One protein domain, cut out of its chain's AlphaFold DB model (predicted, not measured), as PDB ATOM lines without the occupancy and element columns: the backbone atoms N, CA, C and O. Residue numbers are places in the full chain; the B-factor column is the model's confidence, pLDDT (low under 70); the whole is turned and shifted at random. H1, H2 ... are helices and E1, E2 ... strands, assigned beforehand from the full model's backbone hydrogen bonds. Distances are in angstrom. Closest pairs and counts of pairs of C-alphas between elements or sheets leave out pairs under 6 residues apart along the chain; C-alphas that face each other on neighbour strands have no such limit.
ATOM      1  N   CYS A  24     -36.602 -27.987  42.831       95.44
ATOM      2  CA  CYS A  24     -37.184 -26.651  42.938       95.44
ATOM      3  C   CYS A  24     -38.710 -26.703  42.800       95.44
ATOM      4  O   CYS A  24     -39.235 -27.101  41.769       95.44
ATOM      5  N   GLN A  25     -39.420 -26.181  43.803       95.12
ATOM      6  CA  GLN A  25     -40.889 -26.159  43.838       95.12
ATOM      7  C   GLN A  25     -41.457 -24.743  44.077       95.12
ATOM      8  O   GLN A  25     -42.559 -24.569  44.595       95.12
ATOM      9  N   ALA A  26     -40.687 -23.694  43.759       96.06
ATOM     10  CA  ALA A  26     -41.033 -22.315  44.117       96.06
ATOM     11  C   ALA A  26     -42.296 -21.790  43.406       96.06
ATOM     12  O   ALA A  26     -43.107 -21.107  44.034       96.06
ATOM     13  N   CYS A  27     -42.487 -22.126  42.124       95.38
ATOM     14  CA  CYS A  27     -43.665 -21.726  41.347       95.38
ATOM     15  C   CYS A  27     -44.968 -22.305  41.925       95.38
ATOM     16  O   CYS A  27     -45.958 -21.583  41.999       95.38
ATOM     17  N   CYS A  28     -44.938 -23.540  42.451       94.69
ATOM     18  CA  CYS A  28     -46.086 -24.192  43.098       94.69
ATOM     19  C   CYS A  28     -46.617 -23.405  44.306       94.69
ATOM     20  O   CYS A  28     -47.795 -23.501  44.647       94.69
ATOM     21  N   THR A  29     -45.767 -22.607  44.956       92.81
ATOM     22  CA  THR A  29     -46.196 -21.690  46.019       92.81
ATOM     23  C   THR A  29     -46.507 -20.295  45.477       92.81
ATOM     24  O   THR A  29     -47.490 -19.701  45.894       92.81
ATOM     25  N   ALA A  30     -45.690 -19.749  44.572       92.44
ATOM     26  CA  ALA A  30     -45.804 -18.351  44.154       92.44
ATOM     27  C   ALA A  30     -47.028 -18.052  43.267       92.44
ATOM     28  O   ALA A  30     -47.720 -17.076  43.541       92.44
ATOM     29  N   MET A  31     -47.300 -18.884  42.258       91.75
ATOM     30  CA  MET A  31     -48.260 -18.599  41.175       91.75
ATOM     31  C   MET A  31     -49.665 -19.090  41.509       91.75
ATOM     32  O   MET A  31     -49.781 -20.179  42.051       91.75
ATOM     33  N   ALA A  32     -50.727 -18.375  41.159       90.81
ATOM     34  CA  ALA A  32     -52.095 -18.878  41.276       90.81
ATOM     35  C   ALA A  32     -52.376 -20.016  40.275       90.81
ATOM     36  O   ALA A  32     -51.758 -20.083  39.214       90.81
ATOM     37  N   VAL A  33     -53.310 -20.908  40.617       91.62
ATOM     38  CA  VAL A  33     -53.809 -21.979  39.736       91.62
ATOM     39  C   VAL A  33     -55.323 -22.041  39.894       91.62
ATOM     40  O   VAL A  33     -55.823 -22.503  40.920       91.62
ATOM     41  N   ARG A  34     -56.049 -21.534  38.894       90.94
ATOM     42  CA  ARG A  34     -57.509 -21.366  38.955       90.94
ATOM     43  C   ARG A  34     -58.236 -22.705  38.985       90.94
ATOM     44  O   ARG A  34     -59.208 -22.834  39.715       90.94
ATOM     45  N   GLU A  35     -57.740 -23.695  38.245       94.31
ATOM     46  CA  GLU A  35     -58.372 -25.017  38.122       94.31
ATOM     47  C   GLU A  35     -58.484 -25.777  39.453       94.31
ATOM     48  O   GLU A  35     -59.294 -26.691  39.562       94.31
ATOM     49  N   ILE A  36     -57.677 -25.403  40.449       91.38
ATOM     50  CA  ILE A  36     -57.681 -25.974  41.806       91.38
ATOM     51  C   ILE A  36     -57.835 -24.884  42.880       91.38
ATOM     52  O   ILE A  36     -57.385 -25.052  44.009       91.38
ATOM     53  N   GLU A  37     -58.384 -23.722  42.508       92.00
ATOM     54  CA  GLU A  37     -58.673 -22.595  43.413       92.00
ATOM     55  C   GLU A  37     -57.477 -22.137  44.280       92.00
ATOM     56  O   GLU A  37     -57.621 -21.587  45.376       92.00
ATOM     57  N   LYS A  38     -56.252 -22.339  43.785       89.06
ATOM     58  CA  LYS A  38     -55.026 -22.022  44.514       89.06
ATOM     59  C   LYS A  38     -54.647 -20.564  44.297       89.06
ATOM     60  O   LYS A  38     -54.311 -20.163  43.184       89.06
ATOM     61  N   ASN A  39     -54.588 -19.786  45.372       87.94
ATOM     62  CA  ASN A  39     -54.195 -18.380  45.293       87.94
ATOM     63  C   ASN A  39     -52.680 -18.186  45.081       87.94
ATOM     64  O   ASN A  39     -51.856 -19.071  45.347       87.94
ATOM     65  N   ASN A  40     -52.300 -16.977  44.650       86.94
ATOM     66  CA  ASN A  40     -50.906 -16.530  44.661       86.94
ATOM     67  C   ASN A  40     -50.324 -16.635  46.077       86.94
ATOM     68  O   ASN A  40     -50.993 -16.337  47.068       86.94
ATOM     69  N   TYR A  41     -49.059 -17.037  46.169       90.06
ATOM     70  CA  TYR A  41     -48.330 -17.241  47.426       90.06
ATOM     71  C   TYR A  41     -48.930 -18.278  48.397       90.06
ATOM     72  O   TYR A  41     -48.434 -18.402  49.521       90.06
ATOM     73  N   GLN A  42     -49.927 -19.060  47.973       90.00
ATOM     74  CA  GLN A  42     -50.448 -20.222  48.693       90.00
ATOM     75  C   GLN A  42     -49.708 -21.489  48.243       90.00
ATOM     76  O   GLN A  42     -49.569 -21.750  47.044       90.00
ATOM     77  N   ARG A  43     -49.239 -22.296  49.206       93.50
ATOM     78  CA  ARG A  43     -48.641 -23.611  48.920       93.50
ATOM     79  C   ARG A  43     -49.675 -24.493  48.212       93.50
ATOM     80  O   ARG A  43     -50.796 -24.610  48.697       93.50
ATOM     81  N   CYS A  44     -49.291 -25.106  47.092       95.00
ATOM     82  CA  CYS A  44     -50.142 -26.064  46.383       95.00
ATOM     83  C   CYS A  44     -50.400 -27.302  47.242       95.00
ATOM     84  O   CYS A  44     -49.471 -27.841  47.844       95.00
ATOM     85  N   GLU A  45     -51.650 -27.761  47.276       94.56
ATOM     86  CA  GLU A  45     -52.046 -28.951  48.032       94.56
ATOM     87  C   GLU A  45     -51.388 -30.233  47.505       94.56
ATOM     88  O   GLU A  45     -51.061 -31.126  48.280       94.56
ATOM     89  N   HIS A  46     -51.080 -30.288  46.207       95.31
ATOM     90  CA  HIS A  46     -50.402 -31.429  45.588       95.31
ATOM     91  C   HIS A  46     -48.876 -31.400  45.745       95.31
ATOM     92  O   HIS A  46     -48.177 -32.246  45.189       95.31
ATOM     93  N   GLN A  47     -48.325 -30.412  46.452       93.62
ATOM     94  CA  GLN A  47     -46.885 -30.264  46.608       93.62
ATOM     95  C   GLN A  47     -46.337 -31.240  47.670       93.62
ATOM     96  O   GLN A  47     -46.581 -31.059  48.868       93.62
ATOM     97  N   CYS A  48     -45.533 -32.223  47.253       92.19
ATOM     98  CA  CYS A  48     -44.888 -33.230  48.106       92.19
ATOM     99  C   CYS A  48     -43.373 -32.980  48.276       92.19
ATOM    100  O   CYS A  48     -42.838 -31.957  47.842       92.19
ATOM    101  N   SER A  49     -42.659 -33.887  48.950       87.50
ATOM    102  CA  SER A  49     -41.204 -33.772  49.156       87.50
ATOM    103  C   SER A  49     -40.412 -33.781  47.846       87.50
ATOM    104  O   SER A  49     -39.409 -33.081  47.748       87.50
ATOM    105  N   GLU A  50     -40.887 -34.513  46.838       86.94
ATOM    106  CA  GLU A  50     -40.178 -34.746  45.572       86.94
ATOM    107  C   GLU A  50     -40.691 -33.882  44.407       86.94
ATOM    108  O   GLU A  50     -40.135 -33.926  43.315       86.94
ATOM    109  N   GLY A  51     -41.731 -33.066  44.615       90.88
ATOM    110  CA  GLY A  51     -42.303 -32.225  43.564       90.88
ATOM    111  C   GLY A  51     -43.825 -32.174  43.606       90.88
ATOM    112  O   GLY A  51     -44.423 -31.934  44.654       90.88
ATOM    113  N   CYS A  52     -44.460 -32.355  42.449       92.81
ATOM    114  CA  CYS A  52     -45.916 -32.410  42.332       92.81
ATOM    115  C   CYS A  52     -46.396 -33.865  42.404       92.81
ATOM    116  O   CYS A  52     -46.020 -34.676  41.560       92.81
ATOM    117  N   GLY A  53     -47.271 -34.182  43.360       94.50
ATOM    118  CA  GLY A  53     -47.859 -35.516  43.522       94.50
ATOM    119  C   GLY A  53     -48.793 -35.937  42.382       94.50
ATOM    120  O   GLY A  53     -49.075 -37.119  42.242       94.50
ATOM    121  N   ILE A  54     -49.229 -34.987  41.549       94.69
ATOM    122  CA  ILE A  54     -50.062 -35.225  40.362       94.69
ATOM    123  C   ILE A  54     -49.365 -34.749  39.083       94.69
ATOM    124  O   ILE A  54     -49.999 -34.193  38.197       94.69
ATOM    125  N   TYR A  55     -48.036 -34.870  38.979       90.88
ATOM    126  CA  TYR A  55     -47.286 -34.213  37.898       90.88
ATOM    127  C   TYR A  55     -47.792 -34.557  36.486       90.88
ATOM    128  O   TYR A  55     -47.834 -33.666  35.639       90.88
ATOM    129  N   GLN A  56     -48.202 -35.803  36.231       92.25
ATOM    130  CA  GLN A  56     -48.772 -36.211  34.936       92.25
ATOM    131  C   GLN A  56     -50.158 -35.589  34.695       92.25
ATOM    132  O   GLN A  56     -50.438 -35.084  33.608       92.25
ATOM    133  N   ASP A  57     -50.971 -35.505  35.746       95.50
ATOM    134  CA  ASP A  57     -52.344 -34.991  35.710       95.50
ATOM    135  C   ASP A  57     -52.442 -33.491  36.033       95.50
ATOM    136  O   ASP A  57     -53.535 -32.954  36.214       95.50
ATOM    137  N   ARG A  58     -51.301 -32.789  36.109       94.88
ATOM    138  CA  ARG A  58     -51.232 -31.391  36.556       94.88
ATOM    139  C   ARG A  58     -52.155 -30.490  35.721       94.88
ATOM    140  O   ARG A  58     -52.263 -30.717  34.519       94.88
ATOM    141  N   PRO A  59     -52.788 -29.451  36.294       95.06
ATOM    142  CA  PRO A  59     -53.694 -28.576  35.548       95.06
ATOM    143  C   PRO A  59     -53.086 -27.987  34.268       95.06
ATOM    144  O   PRO A  59     -51.862 -27.881  34.139       95.06
ATOM    145  N   ALA A  60     -53.934 -27.585  33.316       90.12
ATOM    146  CA  ALA A  60     -53.486 -27.070  32.021       90.12
ATOM    147  C   ALA A  60     -52.575 -25.844  32.176       90.12
ATOM    148  O   ALA A  60     -51.524 -25.785  31.538       90.12
ATOM    149  N   SER A  61     -52.903 -24.937  33.098       88.50
ATOM    150  CA  SER A  61     -52.068 -23.781  33.434       88.50
ATOM    151  C   SER A  61     -50.682 -24.186  33.955       88.50
ATOM    152  O   SER A  61     -49.673 -23.602  33.563       88.50
ATOM    153  N   CYS A  62     -50.594 -25.248  34.765       92.56
ATOM    154  CA  CYS A  62     -49.327 -25.808  35.243       92.56
ATOM    155  C   CYS A  62     -48.528 -26.531  34.147       92.56
ATOM    156  O   CYS A  62     -47.309 -26.615  34.253       92.56
ATOM    157  N   ARG A  63     -49.183 -27.084  33.113       90.88
ATOM    158  CA  ARG A  63     -48.498 -27.657  31.937       90.88
ATOM    159  C   ARG A  63     -47.962 -26.585  30.994       90.88
ATOM    160  O   ARG A  63     -46.901 -26.787  30.421       90.88
ATOM    161  N   ALA A  64     -48.695 -25.487  30.832       87.19
ATOM    162  CA  ALA A  64     -48.334 -24.400  29.926       87.19
ATOM    163  C   ALA A  64     -47.270 -23.450  30.505       87.19
ATOM    164  O   ALA A  64     -46.616 -22.723  29.759       87.19
ATOM    165  N   PHE A  65     -47.104 -23.429  31.828       91.06
ATOM    166  CA  PHE A  65     -46.164 -22.543  32.504       91.06
ATOM    167  C   PHE A  65     -44.734 -23.096  32.505       91.06
ATOM    168  O   PHE A  65     -44.483 -24.153  33.079       91.06
ATOM    169  N   ASN A  66     -43.789 -22.306  31.988       91.94
ATOM    170  CA  ASN A  66     -42.351 -22.560  32.082       91.94
ATOM    171  C   ASN A  66     -41.662 -21.333  32.684       91.94
ATOM    172  O   ASN A  66     -41.758 -20.229  32.146       91.94
ATOM    173  N   CYS A  67     -40.932 -21.502  33.789       95.00
ATOM    174  CA  CYS A  67     -40.184 -20.377  34.351       95.00
ATOM    175  C   CYS A  67     -38.892 -20.118  33.565       95.00
ATOM    176  O   CYS A  67     -38.322 -21.017  32.948       95.00
ATOM    177  N   GLY A  68     -38.342 -18.908  33.670       93.81
ATOM    178  CA  GLY A  68     -37.132 -18.510  32.945       93.81
ATOM    179  C   GLY A  68     -35.894 -19.373  33.219       93.81
ATOM    180  O   GLY A  68     -34.919 -19.282  32.476       93.81
ATOM    181  N   TYR A  69     -35.877 -20.190  34.281       94.94
ATOM    182  CA  TYR A  69     -34.809 -21.174  34.485       94.94
ATOM    183  C   TYR A  69     -34.965 -22.378  33.554       94.94
ATOM    184  O   TYR A  69     -33.984 -22.768  32.914       94.94
ATOM    185  N   GLU A  70     -36.172 -22.945  33.490       94.00
ATOM    186  CA  GLU A  70     -36.508 -24.064  32.602       94.00
ATOM    187  C   GLU A  70     -36.326 -23.638  31.158       94.00
ATOM    188  O   GLU A  70     -35.628 -24.307  30.403       94.00
ATOM    189  N   ALA A  71     -36.801 -22.429  30.846       90.44
ATOM    190  CA  ALA A  71     -36.633 -21.809  29.547       90.44
ATOM    191  C   ALA A  71     -35.201 -21.305  29.263       90.44
ATOM    192  O   ALA A  71     -34.921 -20.633  28.275       90.44
ATOM    193  N   GLY A  72     -34.247 -21.545  30.158       89.19
ATOM    194  CA  GLY A  72     -32.846 -21.208  29.928       89.19
ATOM    195  C   GLY A  72     -32.483 -19.717  29.912       89.19
ATOM    196  O   GLY A  72     -31.288 -19.417  29.872       89.19
ATOM    197  N   TRP A  73     -33.446 -18.799  30.023       87.06
ATOM    198  CA  TRP A  73     -33.248 -17.342  30.059       87.06
ATOM    199  C   TRP A  73     -32.409 -16.883  31.252       87.06
ATOM    200  O   TRP A  73     -31.635 -15.924  31.167       87.06
ATOM    201  N   ILE A  74     -32.536 -17.587  32.378       90.44
ATOM    202  CA  ILE A  74     -31.721 -17.370  33.570       90.44
ATOM    203  C   ILE A  74     -30.922 -18.623  33.920       90.44
ATOM    204  O   ILE A  74     -31.275 -19.759  33.601       90.44
ATOM    205  N   ARG A  75     -29.794 -18.409  34.599       90.94
ATOM    206  CA  ARG A  75     -28.888 -19.493  34.995       90.94
ATOM    207  C   ARG A  75     -29.310 -20.167  36.297       90.94
ATOM    208  O   ARG A  75     -29.180 -21.374  36.441       90.94
ATOM    209  N   ASP A  76     -29.721 -19.368  37.272       93.81
ATOM    210  CA  ASP A  76     -29.931 -19.816  38.644       93.81
ATOM    211  C   ASP A  76     -31.413 -20.146  38.882       93.81
ATOM    212  O   ASP A  76     -32.280 -19.337  38.550       93.81
ATOM    213  N   ARG A  77     -31.692 -21.309  39.485       95.69
ATOM    214  CA  ARG A  77     -33.055 -21.748  39.823       95.69
ATOM    215  C   ARG A  77     -33.743 -20.822  40.837       95.69
ATOM    216  O   ARG A  77     -33.056 -20.242  41.689       95.69
ATOM    217  N   PRO A  78     -35.088 -20.756  40.836       96.88
ATOM    218  CA  PRO A  78     -35.842 -19.967  41.808       96.88
ATOM    219  C   PRO A  78     -35.563 -20.303  43.280       96.88
ATOM    220  O   PRO A  78     -35.495 -19.390  44.101       96.88
ATOM    221  N   ASP A  79     -35.323 -21.573  43.631       95.44
ATOM    222  CA  ASP A  79     -34.943 -21.978  44.996       95.44
ATOM    223  C   ASP A  79     -33.592 -21.383  45.442       95.44
ATOM    224  O   ASP A  79     -33.335 -21.245  46.637       95.44
ATOM    225  N   LYS A  80     -32.730 -20.984  44.496       94.94
ATOM    226  CA  LYS A  80     -31.418 -20.369  44.767       94.94
ATOM    227  C   LYS A  80     -31.427 -18.846  44.680       94.94
ATOM    228  O   LYS A  80     -30.602 -18.192  45.319       94.94
ATOM    229  N   THR A  81     -32.293 -18.255  43.860       94.50
ATOM    230  CA  THR A  81     -32.387 -16.791  43.704       94.50
ATOM    231  C   THR A  81     -33.410 -16.176  44.657       94.50
ATOM    232  O   THR A  81     -33.209 -15.069  45.157       94.50
ATOM    233  N   GLY A  82     -34.483 -16.909  44.956       95.25
ATOM    234  CA  GLY A  82     -35.677 -16.407  45.622       95.25
ATOM    235  C   GLY A  82     -36.658 -15.697  44.690       95.25
ATOM    236  O   GLY A  82     -37.628 -15.142  45.196       95.25
ATOM    237  N   VAL A  83     -36.424 -15.696  43.374       95.94
ATOM    238  CA  VAL A  83     -37.331 -15.097  42.383       95.94
ATOM    239  C   VAL A  83     -37.647 -16.071  41.253       95.94
ATOM    240  O   VAL A  83     -36.756 -16.758  40.752       95.94
ATOM    241  N   ILE A  84     -38.914 -16.107  40.850       97.44
ATOM    242  CA  ILE A  84     -39.387 -16.799  39.654       97.44
ATOM    243  C   ILE A  84     -39.455 -15.748  38.545       97.44
ATOM    244  O   ILE A  84     -40.067 -14.700  38.738       97.44
ATOM    245  N   VAL A  85     -38.800 -16.011  37.415       95.50
ATOM    246  CA  VAL A  85     -38.911 -15.173  36.215       95.50
ATOM    247  C   VAL A  85     -39.955 -15.798  35.308       95.50
ATOM    248  O   VAL A  85     -39.857 -16.985  35.007       95.50
ATOM    249  N   ASP A  86     -40.926 -15.003  34.905       93.44
ATOM    250  CA  ASP A  86     -42.048 -15.374  34.051       93.44
ATOM    251  C   ASP A  86     -42.147 -14.351  32.913       93.44
ATOM    252  O   ASP A  86     -41.855 -13.172  33.126       93.44
ATOM    253  N   TYR A  87     -42.496 -14.786  31.707       87.81
ATOM    254  CA  TYR A  87     -42.634 -13.906  30.549       87.81
ATOM    255  C   TYR A  87     -43.996 -14.093  29.908       87.81
ATOM    256  O   TYR A  87     -44.354 -15.182  29.462       87.81
ATOM    257  N   ASN A  88     -44.717 -12.988  29.792       83.75
ATOM    258  CA  ASN A  88     -45.951 -12.918  29.044       83.75
ATOM    259  C   ASN A  88     -45.661 -12.322  27.661       83.75
ATOM    260  O   ASN A  88     -45.404 -11.122  27.537       83.75
ATOM    261  N   ALA A  89     -45.715 -13.167  26.629       80.31
ATOM    262  CA  ALA A  89     -45.442 -12.770  25.249       80.31
ATOM    263  C   ALA A  89     -46.498 -11.814  24.672       80.31
ATOM    264  O   ALA A  89     -46.152 -10.928  23.898       80.31
ATOM    265  N   ILE A  90     -47.767 -11.954  25.077       78.69
ATOM    266  CA  ILE A  90     -48.873 -11.107  24.596       78.69
ATOM    267  C   ILE A  90     -48.662  -9.659  25.040       78.69
ATOM    268  O   ILE A  90     -48.837  -8.723  24.268       78.69
ATOM    269  N   LEU A  91     -48.256  -9.481  26.294       79.81
ATOM    270  CA  LEU A  91     -48.087  -8.169  26.918       79.81
ATOM    271  C   LEU A  91     -46.658  -7.644  26.796       79.81
ATOM    272  O   LEU A  91     -46.375  -6.511  27.176       79.81
ATOM    273  N   ASN A  92     -45.752  -8.482  26.290       82.19
ATOM    274  CA  ASN A  92     -44.319  -8.252  26.282       82.19
ATOM    275  C   ASN A  92     -43.786  -7.834  27.670       82.19
ATOM    276  O   ASN A  92     -43.036  -6.865  27.812       82.19
ATOM    277  N   CYS A  93     -44.192  -8.574  28.704       85.56
ATOM    278  CA  CYS A  93     -43.877  -8.279  30.101       85.56
ATOM    279  C   CYS A  93     -43.078  -9.413  30.740       85.56
ATOM    280  O   CYS A  93     -43.463 -10.576  30.654       85.56
ATOM    281  N   ILE A  94     -42.002  -9.070  31.446       89.06
ATOM    282  CA  ILE A  94     -41.257  -9.983  32.314       89.06
ATOM    283  C   ILE A  94     -41.673  -9.724  33.761       89.06
ATOM    284  O   ILE A  94     -41.436  -8.643  34.304       89.06
ATOM    285  N   PHE A  95     -42.229 -10.737  34.413       92.56
ATOM    286  CA  PHE A  95     -42.568 -10.712  35.830       92.56
ATOM    287  C   PHE A  95     -41.472 -11.385  36.661       92.56
ATOM    288  O   PHE A  95     -40.994 -12.474  36.343       92.56
ATOM    289  N   LEU A  96     -41.072 -10.741  37.757       93.50
ATOM    290  CA  LEU A  96     -40.221 -11.313  38.796       93.50
ATOM    291  C   LEU A  96     -41.046 -11.528  40.059       93.50
ATOM    292  O   LEU A  96     -41.233 -10.606  40.853       93.50
ATOM    293  N   TRP A  97     -41.504 -12.757  40.263       94.94
ATOM    294  CA  TRP A  97     -42.270 -13.142  41.441       94.94
ATOM    295  C   TRP A  97     -41.344 -13.491  42.599       94.94
ATOM    296  O   TRP A  97     -40.494 -14.376  42.488       94.94
ATOM    297  N   GLU A  98     -41.510 -12.840  43.745       93.25
ATOM    298  CA  GLU A  98     -40.759 -13.191  44.950       93.25
ATOM    299  C   GLU A  98     -41.208 -14.537  45.543       93.25
ATOM    300  O   GLU A  98     -42.260 -14.644  46.162       93.25
ATOM    301  N   GLY A  99     -40.371 -15.574  45.468       91.62
ATOM    302  CA  GLY A  99     -40.607 -16.832  46.190       91.62
ATOM    303  C   GLY A  99     -40.439 -16.681  47.711       91.62
ATOM    304  O   GLY A  99     -41.118 -17.342  48.505       91.62
ATOM    305  N   ARG A 100     -39.571 -15.752  48.131       89.25
ATOM    306  CA  ARG A 100     -39.315 -15.385  49.533       89.25
ATOM    307  C   ARG A 100     -39.348 -13.866  49.706       89.25
ATOM    308  O   ARG A 100     -38.930 -13.141  48.807       89.25
ATOM    309  N   ILE A 101     -39.817 -13.411  50.867       87.62
ATOM    310  CA  ILE A 101     -39.982 -11.985  51.185       87.62
ATOM    311  C   ILE A 101     -38.656 -11.246  50.973       87.62
ATOM    312  O   ILE A 101     -37.623 -11.646  51.515       87.62
ATOM    313  N   GLY A 102     -38.687 -10.180  50.173       86.44
ATOM    314  CA  GLY A 102     -37.531  -9.319  49.933       86.44
ATOM    315  C   GLY A 102     -36.436  -9.949  49.073       86.44
ATOM    316  O   GLY A 102     -35.323  -9.421  49.037       86.44
ATOM    317  N   ALA A 103     -36.702 -11.064  48.380       91.25
ATOM    318  CA  ALA A 103     -35.759 -11.651  47.429       91.25
ATOM    319  C   ALA A 103     -35.306 -10.652  46.356       91.25
ATOM    320  O   ALA A 103     -34.142 -10.673  45.952       91.25
ATOM    321  N   SER A 104     -36.199  -9.754  45.938       88.38
ATOM    322  CA  SER A 104     -35.909  -8.712  44.951       88.38
ATOM    323  C   SER A 104     -34.804  -7.747  45.395       88.38
ATOM    324  O   SER A 104     -34.061  -7.244  44.559       88.38
ATOM    325  N   ASN A 105     -34.597  -7.573  46.703       88.88
ATOM    326  CA  ASN A 105     -33.600  -6.647  47.249       88.88
ATOM    327  C   ASN A 105     -32.161  -7.193  47.207       88.88
ATOM    328  O   ASN A 105     -31.200  -6.472  47.488       88.88
ATOM    329  N   TYR A 106     -31.971  -8.473  46.878       89.88
ATOM    330  CA  TYR A 106     -30.646  -9.087  46.885       89.88
ATOM    331  C   TYR A 106     -29.802  -8.574  45.715       89.88
ATOM    332  O   TYR A 106     -30.232  -8.591  44.563       89.88
ATOM    333  N   LYS A 107     -28.527  -8.235  45.971       93.12
ATOM    334  CA  LYS A 107     -27.575  -7.775  44.933       93.12
ATOM    335  C   LYS A 107     -27.525  -8.703  43.710       93.12
ATOM    336  O   LYS A 107     -27.406  -8.236  42.581       93.12
ATOM    337  N   LYS A 108     -27.616 -10.023  43.922       92.56
ATOM    338  CA  LYS A 108     -27.661 -11.018  42.837       92.56
ATOM    339  C   LYS A 108     -28.901 -10.842  41.951       92.56
ATOM    340  O   LYS A 108     -28.760 -10.911  40.734       92.56
ATOM    341  N   VAL A 109     -30.063 -10.578  42.543       91.62
ATOM    342  CA  VAL A 109     -31.326 -10.364  41.823       91.62
ATOM    343  C   VAL A 109     -31.326  -9.013  41.106       91.62
ATOM    344  O   VAL A 109     -31.675  -8.964  39.935       91.62
ATOM    345  N   ASN A 110     -30.786  -7.953  41.711       91.56
ATOM    346  CA  ASN A 110     -30.599  -6.670  41.016       91.56
ATOM    347  C   ASN A 110     -29.710  -6.797  39.767       91.56
ATOM    348  O   ASN A 110     -30.019  -6.238  38.716       91.56
ATOM    349  N   ARG A 111     -28.626  -7.584  39.841       93.44
ATOM    350  CA  ARG A 111     -27.798  -7.888  38.659       93.44
ATOM    351  C   ARG A 111     -28.573  -8.655  37.587       93.44
ATOM    352  O   ARG A 111     -28.376  -8.386  36.406       93.44
ATOM    353  N   LEU A 112     -29.440  -9.586  37.989       91.94
ATOM    354  CA  LEU A 112     -30.328 -10.296  37.069       91.94
ATOM    355  C   LEU A 112     -31.307  -9.330  36.389       91.94
ATOM    356  O   LEU A 112     -31.375  -9.327  35.166       91.94
ATOM    357  N   ILE A 113     -31.988  -8.469  37.148       90.75
ATOM    358  CA  ILE A 113     -32.919  -7.462  36.615       90.75
ATOM    359  C   ILE A 113     -32.215  -6.574  35.585       90.75
ATOM    360  O   ILE A 113     -32.708  -6.414  34.474       90.75
ATOM    361  N   ASN A 114     -31.031  -6.049  35.906       91.44
ATOM    362  CA  ASN A 114     -30.272  -5.205  34.978       91.44
ATOM    363  C   ASN A 114     -29.874  -5.950  33.697       91.44
ATOM    364  O   ASN A 114     -29.884  -5.369  32.612       91.44
ATOM    365  N   ARG A 115     -29.545  -7.243  33.803       91.31
ATOM    366  CA  ARG A 115     -29.270  -8.087  32.637       91.31
ATOM    367  C   ARG A 115     -30.523  -8.288  31.784       91.31
ATOM    368  O   ARG A 115     -30.421  -8.152  30.571       91.31
ATOM    369  N   LEU A 116     -31.671  -8.571  32.398       89.06
ATOM    370  CA  LEU A 116     -32.944  -8.733  31.690       89.06
ATOM    371  C   LEU A 116     -33.343  -7.438  30.969       89.06
ATOM    372  O   LEU A 116     -33.641  -7.494  29.785       89.06
ATOM    373  N   LYS A 117     -33.216  -6.270  31.619       88.69
ATOM    374  CA  LYS A 117     -33.450  -4.955  30.983       88.69
ATOM    375  C   LYS A 117     -32.569  -4.728  29.755       88.69
ATOM    376  O   LYS A 117     -33.005  -4.130  28.781       88.69
ATOM    377  N   LYS A 118     -31.313  -5.182  29.811       89.19
ATOM    378  CA  LYS A 118     -30.372  -5.051  28.693       89.19
ATOM    379  C   LYS A 118     -30.709  -6.000  27.539       89.19
ATOM    380  O   LYS A 118     -30.573  -5.606  26.390       89.19
ATOM    381  N   LEU A 119     -31.074  -7.245  27.847       84.38
ATOM    382  CA  LEU A 119     -31.366  -8.274  26.843       84.38
ATOM    383  C   LEU A 119     -32.753  -8.110  26.211       84.38
ATOM    384  O   LEU A 119     -32.942  -8.493  25.064       84.38
ATOM    385  N   HIS A 120     -33.695  -7.520  26.945       84.00
ATOM    386  CA  HIS A 120     -35.087  -7.346  26.539       84.00
ATOM    387  C   HIS A 120     -35.481  -5.877  26.687       84.00
ATOM    388  O   HIS A 120     -36.336  -5.525  27.494       84.00
ATOM    389  N   SER A 121     -34.816  -5.006  25.929       85.31
ATOM    390  CA  SER A 121     -34.972  -3.547  26.034       85.31
ATOM    391  C   SER A 121     -36.376  -3.036  25.702       85.31
ATOM    392  O   SER A 121     -36.716  -1.920  26.084       85.31
ATOM    393  N   THR A 122     -37.180  -3.832  24.998       86.81
ATOM    394  CA  THR A 122     -38.566  -3.510  24.638       86.81
ATOM    395  C   THR A 122     -39.590  -4.090  25.609       86.81
ATOM    396  O   THR A 122     -40.749  -3.687  25.556       86.81
ATOM    397  N   ALA A 123     -39.194  -5.036  26.466       82.81
ATOM    398  CA  ALA A 123     -40.097  -5.677  27.410       82.81
ATOM    399  C   ALA A 123     -40.198  -4.864  28.703       82.81
ATOM    400  O   ALA A 123     -39.187  -4.439  29.273       82.81
ATOM    401  N   SER A 124     -41.417  -4.698  29.209       87.81
ATOM    402  CA  SER A 124     -41.632  -4.122  30.538       87.81
ATOM    403  C   SER A 124     -41.230  -5.133  31.610       87.81
ATOM    404  O   SER A 124     -41.464  -6.331  31.465       87.81
ATOM    405  N   ILE A 125     -40.610  -4.672  32.699       86.12
ATOM    406  CA  ILE A 125     -40.211  -5.540  33.815       86.12
ATOM    407  C   ILE A 125     -40.971  -5.150  35.076       86.12
ATOM    408  O   ILE A 125     -40.824  -4.033  35.572       86.12
ATOM    409  N   HIS A 126     -41.702  -6.111  35.634       87.38
ATOM    410  CA  HIS A 126     -42.530  -5.946  36.824       87.38
ATOM    411  C   HIS A 126     -42.029  -6.859  37.943       87.38
ATOM    412  O   HIS A 126     -41.720  -8.026  37.720       87.38
ATOM    413  N   ILE A 127     -41.943  -6.336  39.165       87.81
ATOM    414  CA  ILE A 127     -41.562  -7.116  40.348       87.81
ATOM    415  C   ILE A 127     -42.819  -7.347  41.179       87.81
ATOM    416  O   ILE A 127     -43.433  -6.390  41.647       87.81
ATOM    417  N   VAL A 128     -43.174  -8.613  41.395       87.81
ATOM    418  CA  VAL A 128     -44.306  -9.005  42.238       87.81
ATOM    419  C   VAL A 128     -43.773  -9.374  43.620       87.81
ATOM    420  O   VAL A 128     -43.140 -10.419  43.809       87.81
ATOM    421  N   THR A 129     -43.962  -8.470  44.582       84.75
ATOM    422  CA  THR A 129     -43.417  -8.616  45.938       84.75
ATOM    423  C   THR A 129     -44.283  -9.505  46.816       84.75
ATOM    424  O   THR A 129     -45.505  -9.359  46.841       84.75
ATOM    425  N   LYS A 130     -43.644 -10.325  47.650       78.62
ATOM    426  CA  LYS A 130     -44.306 -11.124  48.678       78.62
ATOM    427  C   LYS A 130     -44.371 -10.299  49.969       78.62
ATOM    428  O   LYS A 130     -43.411 -10.284  50.734       78.62
ATOM    429  N   LYS A 131     -45.472  -9.587  50.229       59.88
ATOM    430  CA  LYS A 131     -45.739  -8.931  51.531       59.88
ATOM    431  C   LYS A 131     -46.874  -9.668  52.250       59.88
ATOM    432  O   LYS A 131     -47.864  -9.968  51.601       59.88
ATOM    433  N   ASN A 132     -46.694  -9.979  53.545       47.34
ATOM    434  CA  ASN A 132     -47.665 -10.562  54.499       47.34
ATOM    435  C   ASN A 132     -49.027 -10.984  53.901       47.34
ATOM    436  O   ASN A 132     -49.992 -10.230  53.984       47.34
ATOM    437  N   ALA A 133     -49.108 -12.187  53.325       43.66
ATOM    438  CA  ALA A 133     -50.366 -12.736  52.816       43.66
ATOM    439  C   ALA A 133     -51.297 -13.100  53.992       43.66
ATOM    440  O   ALA A 133     -50.900 -13.881  54.860       43.66
ATOM    441  N   PRO A 134     -52.518 -12.540  54.024       37.22
ATOM    442  CA  PRO A 134     -53.668 -13.326  53.587       37.22
ATOM    443  C   PRO A 134     -54.491 -12.620  52.497       37.22
ATOM    444  O   PRO A 134     -54.508 -11.398  52.388       37.22
ATOM    445  N   SER A 135     -55.148 -13.446  51.680       36.47
ATOM    446  CA  SER A 135     -56.086 -13.154  50.586       36.47
ATOM    447  C   SER A 135     -56.670 -11.732  50.520       36.47
ATOM    448  O   SER A 135     -57.770 -11.461  51.001       36.47
ATOM    449  N   ARG A 136     -55.983 -10.833  49.822       28.62
ATOM    450  CA  ARG A 136     -56.609  -9.867  48.914       28.62
ATOM    451  C   ARG A 136     -55.518  -9.324  48.014       28.62
ATOM    452  O   ARG A 136     -54.506  -8.826  48.494       28.62
ATOM    453  N   SER A 137     -55.713  -9.507  46.718       38.34
ATOM    454  CA  SER A 137     -54.896  -8.971  45.639       38.34
ATOM    455  C   SER A 137     -54.405  -7.554  45.953       38.34
ATOM    456  O   SER A 137     -55.176  -6.596  45.931       38.34
ATOM    457  N   ILE A 138     -53.109  -7.419  46.217       35.06
ATOM    458  CA  ILE A 138     -52.410  -6.140  46.105       35.06
ATOM    459  C   ILE A 138     -51.367  -6.315  45.001       35.06
ATOM    460  O   ILE A 138     -50.166  -6.346  45.239       35.06
ATOM    461  N   CYS A 139     -51.861  -6.454  43.771       33.25
ATOM    462  CA  CYS A 139     -51.233  -5.808  42.628       33.25
ATOM    463  C   CYS A 139     -52.176  -4.668  42.235       33.25
ATOM    464  O   CYS A 139     -53.057  -4.809  41.395       33.25
ATOM    465  N   GLY A 140     -52.102  -3.573  42.989       36.09
ATOM    466  CA  GLY A 140     -52.845  -2.364  42.679       36.09
ATOM    467  C   GLY A 140     -52.051  -1.525  41.696       36.09
ATOM    468  O   GLY A 140     -51.333  -0.647  42.146       36.09
ATOM    469  N   THR A 141     -52.189  -1.794  40.400       36.84
ATOM    470  CA  THR A 141     -52.281  -0.769  39.349       36.84
ATOM    471  C   THR A 141     -53.063  -1.363  38.178       36.84
ATOM    472  O   THR A 141     -53.067  -2.573  37.951       36.84
ATOM    473  N   GLU A 142     -53.774  -0.501  37.459       37.88
ATOM    474  CA  GLU A 142     -54.667  -0.825  36.342       37.88
ATOM    475  C   GLU A 142     -53.987  -1.663  35.227       37.88
ATOM    476  O   GLU A 142     -54.667  -2.351  34.469       37.88
ATOM    477  N   GLU A 143     -52.648  -1.704  35.189       39.25
ATOM    478  CA  GLU A 143     -51.863  -2.553  34.285       39.25
ATOM    479  C   GLU A 143     -52.017  -4.058  34.571       39.25
ATOM    480  O   GLU A 143     -52.097  -4.838  33.627       39.25
ATOM    481  N   TYR A 144     -52.120  -4.500  35.835       39.44
ATOM    482  CA  TYR A 144     -52.324  -5.927  36.143       39.44
ATOM    483  C   TYR A 144     -53.736  -6.387  35.770       39.44
ATOM    484  O   TYR A 144     -53.890  -7.490  35.260       39.44
ATOM    485  N   LYS A 145     -54.755  -5.523  35.902       40.78
ATOM    486  CA  LYS A 145     -56.101  -5.822  35.388       40.78
ATOM    487  C   LYS A 145     -56.109  -5.965  33.876       40.78
ATOM    488  O   LYS A 145     -56.835  -6.813  33.389       40.78
ATOM    489  N   GLN A 146     -55.326  -5.175  33.139       39.62
ATOM    490  CA  GLN A 146     -55.176  -5.348  31.689       39.62
ATOM    491  C   GLN A 146     -54.420  -6.637  31.349       39.62
ATOM    492  O   GLN A 146     -54.765  -7.298  30.375       39.62
ATOM    493  N   CYS A 147     -53.451  -7.043  32.179       37.75
ATOM    494  CA  CYS A 147     -52.780  -8.334  32.036       37.75
ATOM    495  C   CYS A 147     -53.722  -9.520  32.311       37.75
ATOM    496  O   CYS A 147     -53.708 -10.487  31.554       37.75
ATOM    497  N   GLU A 148     -54.542  -9.442  33.365       38.38
ATOM    498  CA  GLU A 148     -55.533 -10.461  33.731       38.38
ATOM    499  C   GLU A 148     -56.715 -10.476  32.767       38.38
ATOM    500  O   GLU A 148     -57.054 -11.548  32.308       38.38
ATOM    501  N   THR A 149     -57.288  -9.342  32.355       37.06
ATOM    502  CA  THR A 149     -58.367  -9.342  31.345       37.06
ATOM    503  C   THR A 149     -57.872  -9.802  29.980       37.06
ATOM    504  O   THR A 149     -58.580 -10.553  29.322       37.06
ATOM    505  N   ALA A 150     -56.650  -9.454  29.561       37.03
ATOM    506  CA  ALA A 150     -56.076 -10.008  28.333       37.03
ATOM    507  C   ALA A 150     -55.799 -11.516  28.455       37.03
ATOM    508  O   ALA A 150     -56.047 -12.255  27.506       37.03
ATOM    509  N   ALA A 151     -55.328 -11.991  29.614       36.66
ATOM    510  CA  ALA A 151     -55.114 -13.416  29.860       36.66
ATOM    511  C   ALA A 151     -56.433 -14.194  30.017       36.66
ATOM    512  O   ALA A 151     -56.541 -15.277  29.464       36.66
ATOM    513  N   GLU A 152     -57.449 -13.657  30.695       39.97
ATOM    514  CA  GLU A 152     -58.778 -14.254  30.876       39.97
ATOM    515  C   GLU A 152     -59.564 -14.279  29.563       39.97
ATOM    516  O   GLU A 152     -60.126 -15.316  29.225       39.97
ATOM    517  N   MET A 153     -59.529 -13.206  28.764       36.44
ATOM    518  CA  MET A 153     -60.130 -13.190  27.423       36.44
ATOM    519  C   MET A 153     -59.460 -14.196  26.478       36.44
ATOM    520  O   MET A 153     -60.133 -14.791  25.639       36.44
ATOM    521  N   PHE A 154     -58.147 -14.412  26.613       40.12
ATOM    522  CA  PHE A 154     -57.409 -15.379  25.799       40.12
ATOM    523  C   PHE A 154     -57.584 -16.824  26.298       40.12
ATOM    524  O   PHE A 154     -57.713 -17.735  25.483       40.12
ATOM    525  N   TYR A 155     -57.653 -17.046  27.617       39.97
ATOM    526  CA  TYR A 155     -57.982 -18.348  28.208       39.97
ATOM    527  C   TYR A 155     -59.407 -18.779  27.827       39.97
ATOM    528  O   TYR A 155     -59.577 -19.905  27.365       39.97
ATOM    529  N   ASP A 156     -60.407 -17.893  27.904       37.00
ATOM    530  CA  ASP A 156     -61.768 -18.207  27.438       37.00
ATOM    531  C   ASP A 156     -61.801 -18.489  25.923       37.00
ATOM    532  O   ASP A 156     -62.431 -19.450  25.485       37.00
ATOM    533  N   GLN A 157     -61.065 -17.734  25.097       38.50
ATOM    534  CA  GLN A 157     -61.014 -17.978  23.646       38.50
ATOM    535  C   GLN A 157     -60.256 -19.257  23.247       38.50
ATOM    536  O   GLN A 157     -60.603 -19.874  22.236       38.50
ATOM    537  N   MET A 158     -59.252 -19.698  24.011       33.91
ATOM    538  CA  MET A 158     -58.584 -20.986  23.772       33.91
ATOM    539  C   MET A 158     -59.452 -22.185  24.179       33.91
ATOM    540  O   MET A 158     -59.436 -23.195  23.480       33.91
ATOM    541  N   PHE A 159     -60.231 -22.090  25.263       36.69
ATOM    542  CA  PHE A 159     -61.118 -23.181  25.689       36.69
ATOM    543  C   PHE A 159     -62.390 -23.297  24.837       36.69
ATOM    544  O   PHE A 159     -62.868 -24.410  24.627       36.69
ATOM    545  N   VAL A 160     -62.895 -22.198  24.269       37.41
ATOM    546  CA  VAL A 160     -64.020 -22.251  23.315       37.41
ATOM    547  C   VAL A 160     -63.627 -22.957  22.005       37.41
ATOM    548  O   VAL A 160     -64.448 -23.670  21.439       37.41
ATOM    549  N   ASN A 161     -62.369 -22.851  21.557       32.25
ATOM    550  CA  ASN A 161     -61.890 -23.480  20.312       32.25
ATOM    551  C   ASN A 161     -61.385 -24.930  20.468       32.25
ATOM    552  O   ASN A 161     -61.023 -25.560  19.478       32.25
ATOM    553  N   LEU A 162     -61.337 -25.469  21.691       32.19
ATOM    554  CA  LEU A 162     -61.038 -26.887  21.960       32.19
ATOM    555  C   LEU A 162     -62.305 -27.711  22.259       32.19
ATOM    556  O   LEU A 162     -62.212 -28.919  22.468       32.19
TER     557      LEU A 162
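AT A GLANCE: This is residues 24 to 162 of the 164 residues of an uncharacterized protein of Bremerella alba (UniProt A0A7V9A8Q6). What does the model look like? A small three-strand sheet, E1, E2 and E3, has helix H4 running along one face, while short H1 and H3 graze it. Long loops, residues 31 to 59 and 65 to 77, run before and after short H2, and long H5 lies off the sheet; residues 156 to 162, of which 156 to 160 belong to H5, stick out. What is it made of? The printed part has 139 residues with named elements in the order H1 H2 H3 E1 E2 H4 E3 H5; the class is mixed, with 63 residues, under half, in them. The mixed sheet runs E1, E2, E3; the whole is compact, radius of gyration of the C-alphas 15.1 A, spanning 41 by 35 by 31 A.

HOW THE PARTS SIT: What do the first helices meet? H1, residues 26 to 30, only grazes the sheet, its closest C-alphas to E1, residues 83 to 88, being Cys 27 and Ile 84, 6.7 A. H2, residues 60 to 64, is not on the sheet; H3, residues 78 to 81, only grazes it, with 5 pairs of C-alphas within 10 A. How do strands pair? E1 and E2, residues 93 to 98, form an antiparallel hairpin, N 84 and O 97 at 2.9 A; E2 and E3, residues 124 to 128, are parallel, N 96 and O 126 at 2.8 A. Where are the long helices? H4, residues 107 to 119, runs along the strands at a height over the sheet of 10.0 A; E2, H4, E3 form a strand-helix-strand unit, a helix between parallel neighbour strands, with a right-handed crossover. H5, residues 142 to 160, is only just not on the sheet, with 4 pairs of C-alphas within 10 A. H1, H2, H4 and H5 have every O i to N i+4 pair within hydrogen-bond range; H3 is too short for such a pair.

IN THESE COORDINATES: Where does H1 begin? C-alpha 26 is at (-41.033, -22.315, 44.117). How long are the longer elements? E1 measures 16.0 A, E2 15.9 A, E3 13.0 A, H4 18.5 A and H5 26.8 A, ending at C-alpha 160, (-64.020, -22.251, 23.315).

THE WHOLE: Which links are long? Those from H1 to H2, H2 to H3 and E3 to H5 are long, and the printed part has no cut. Where is confidence low? Residues 131 to 162 have pLDDT under 70.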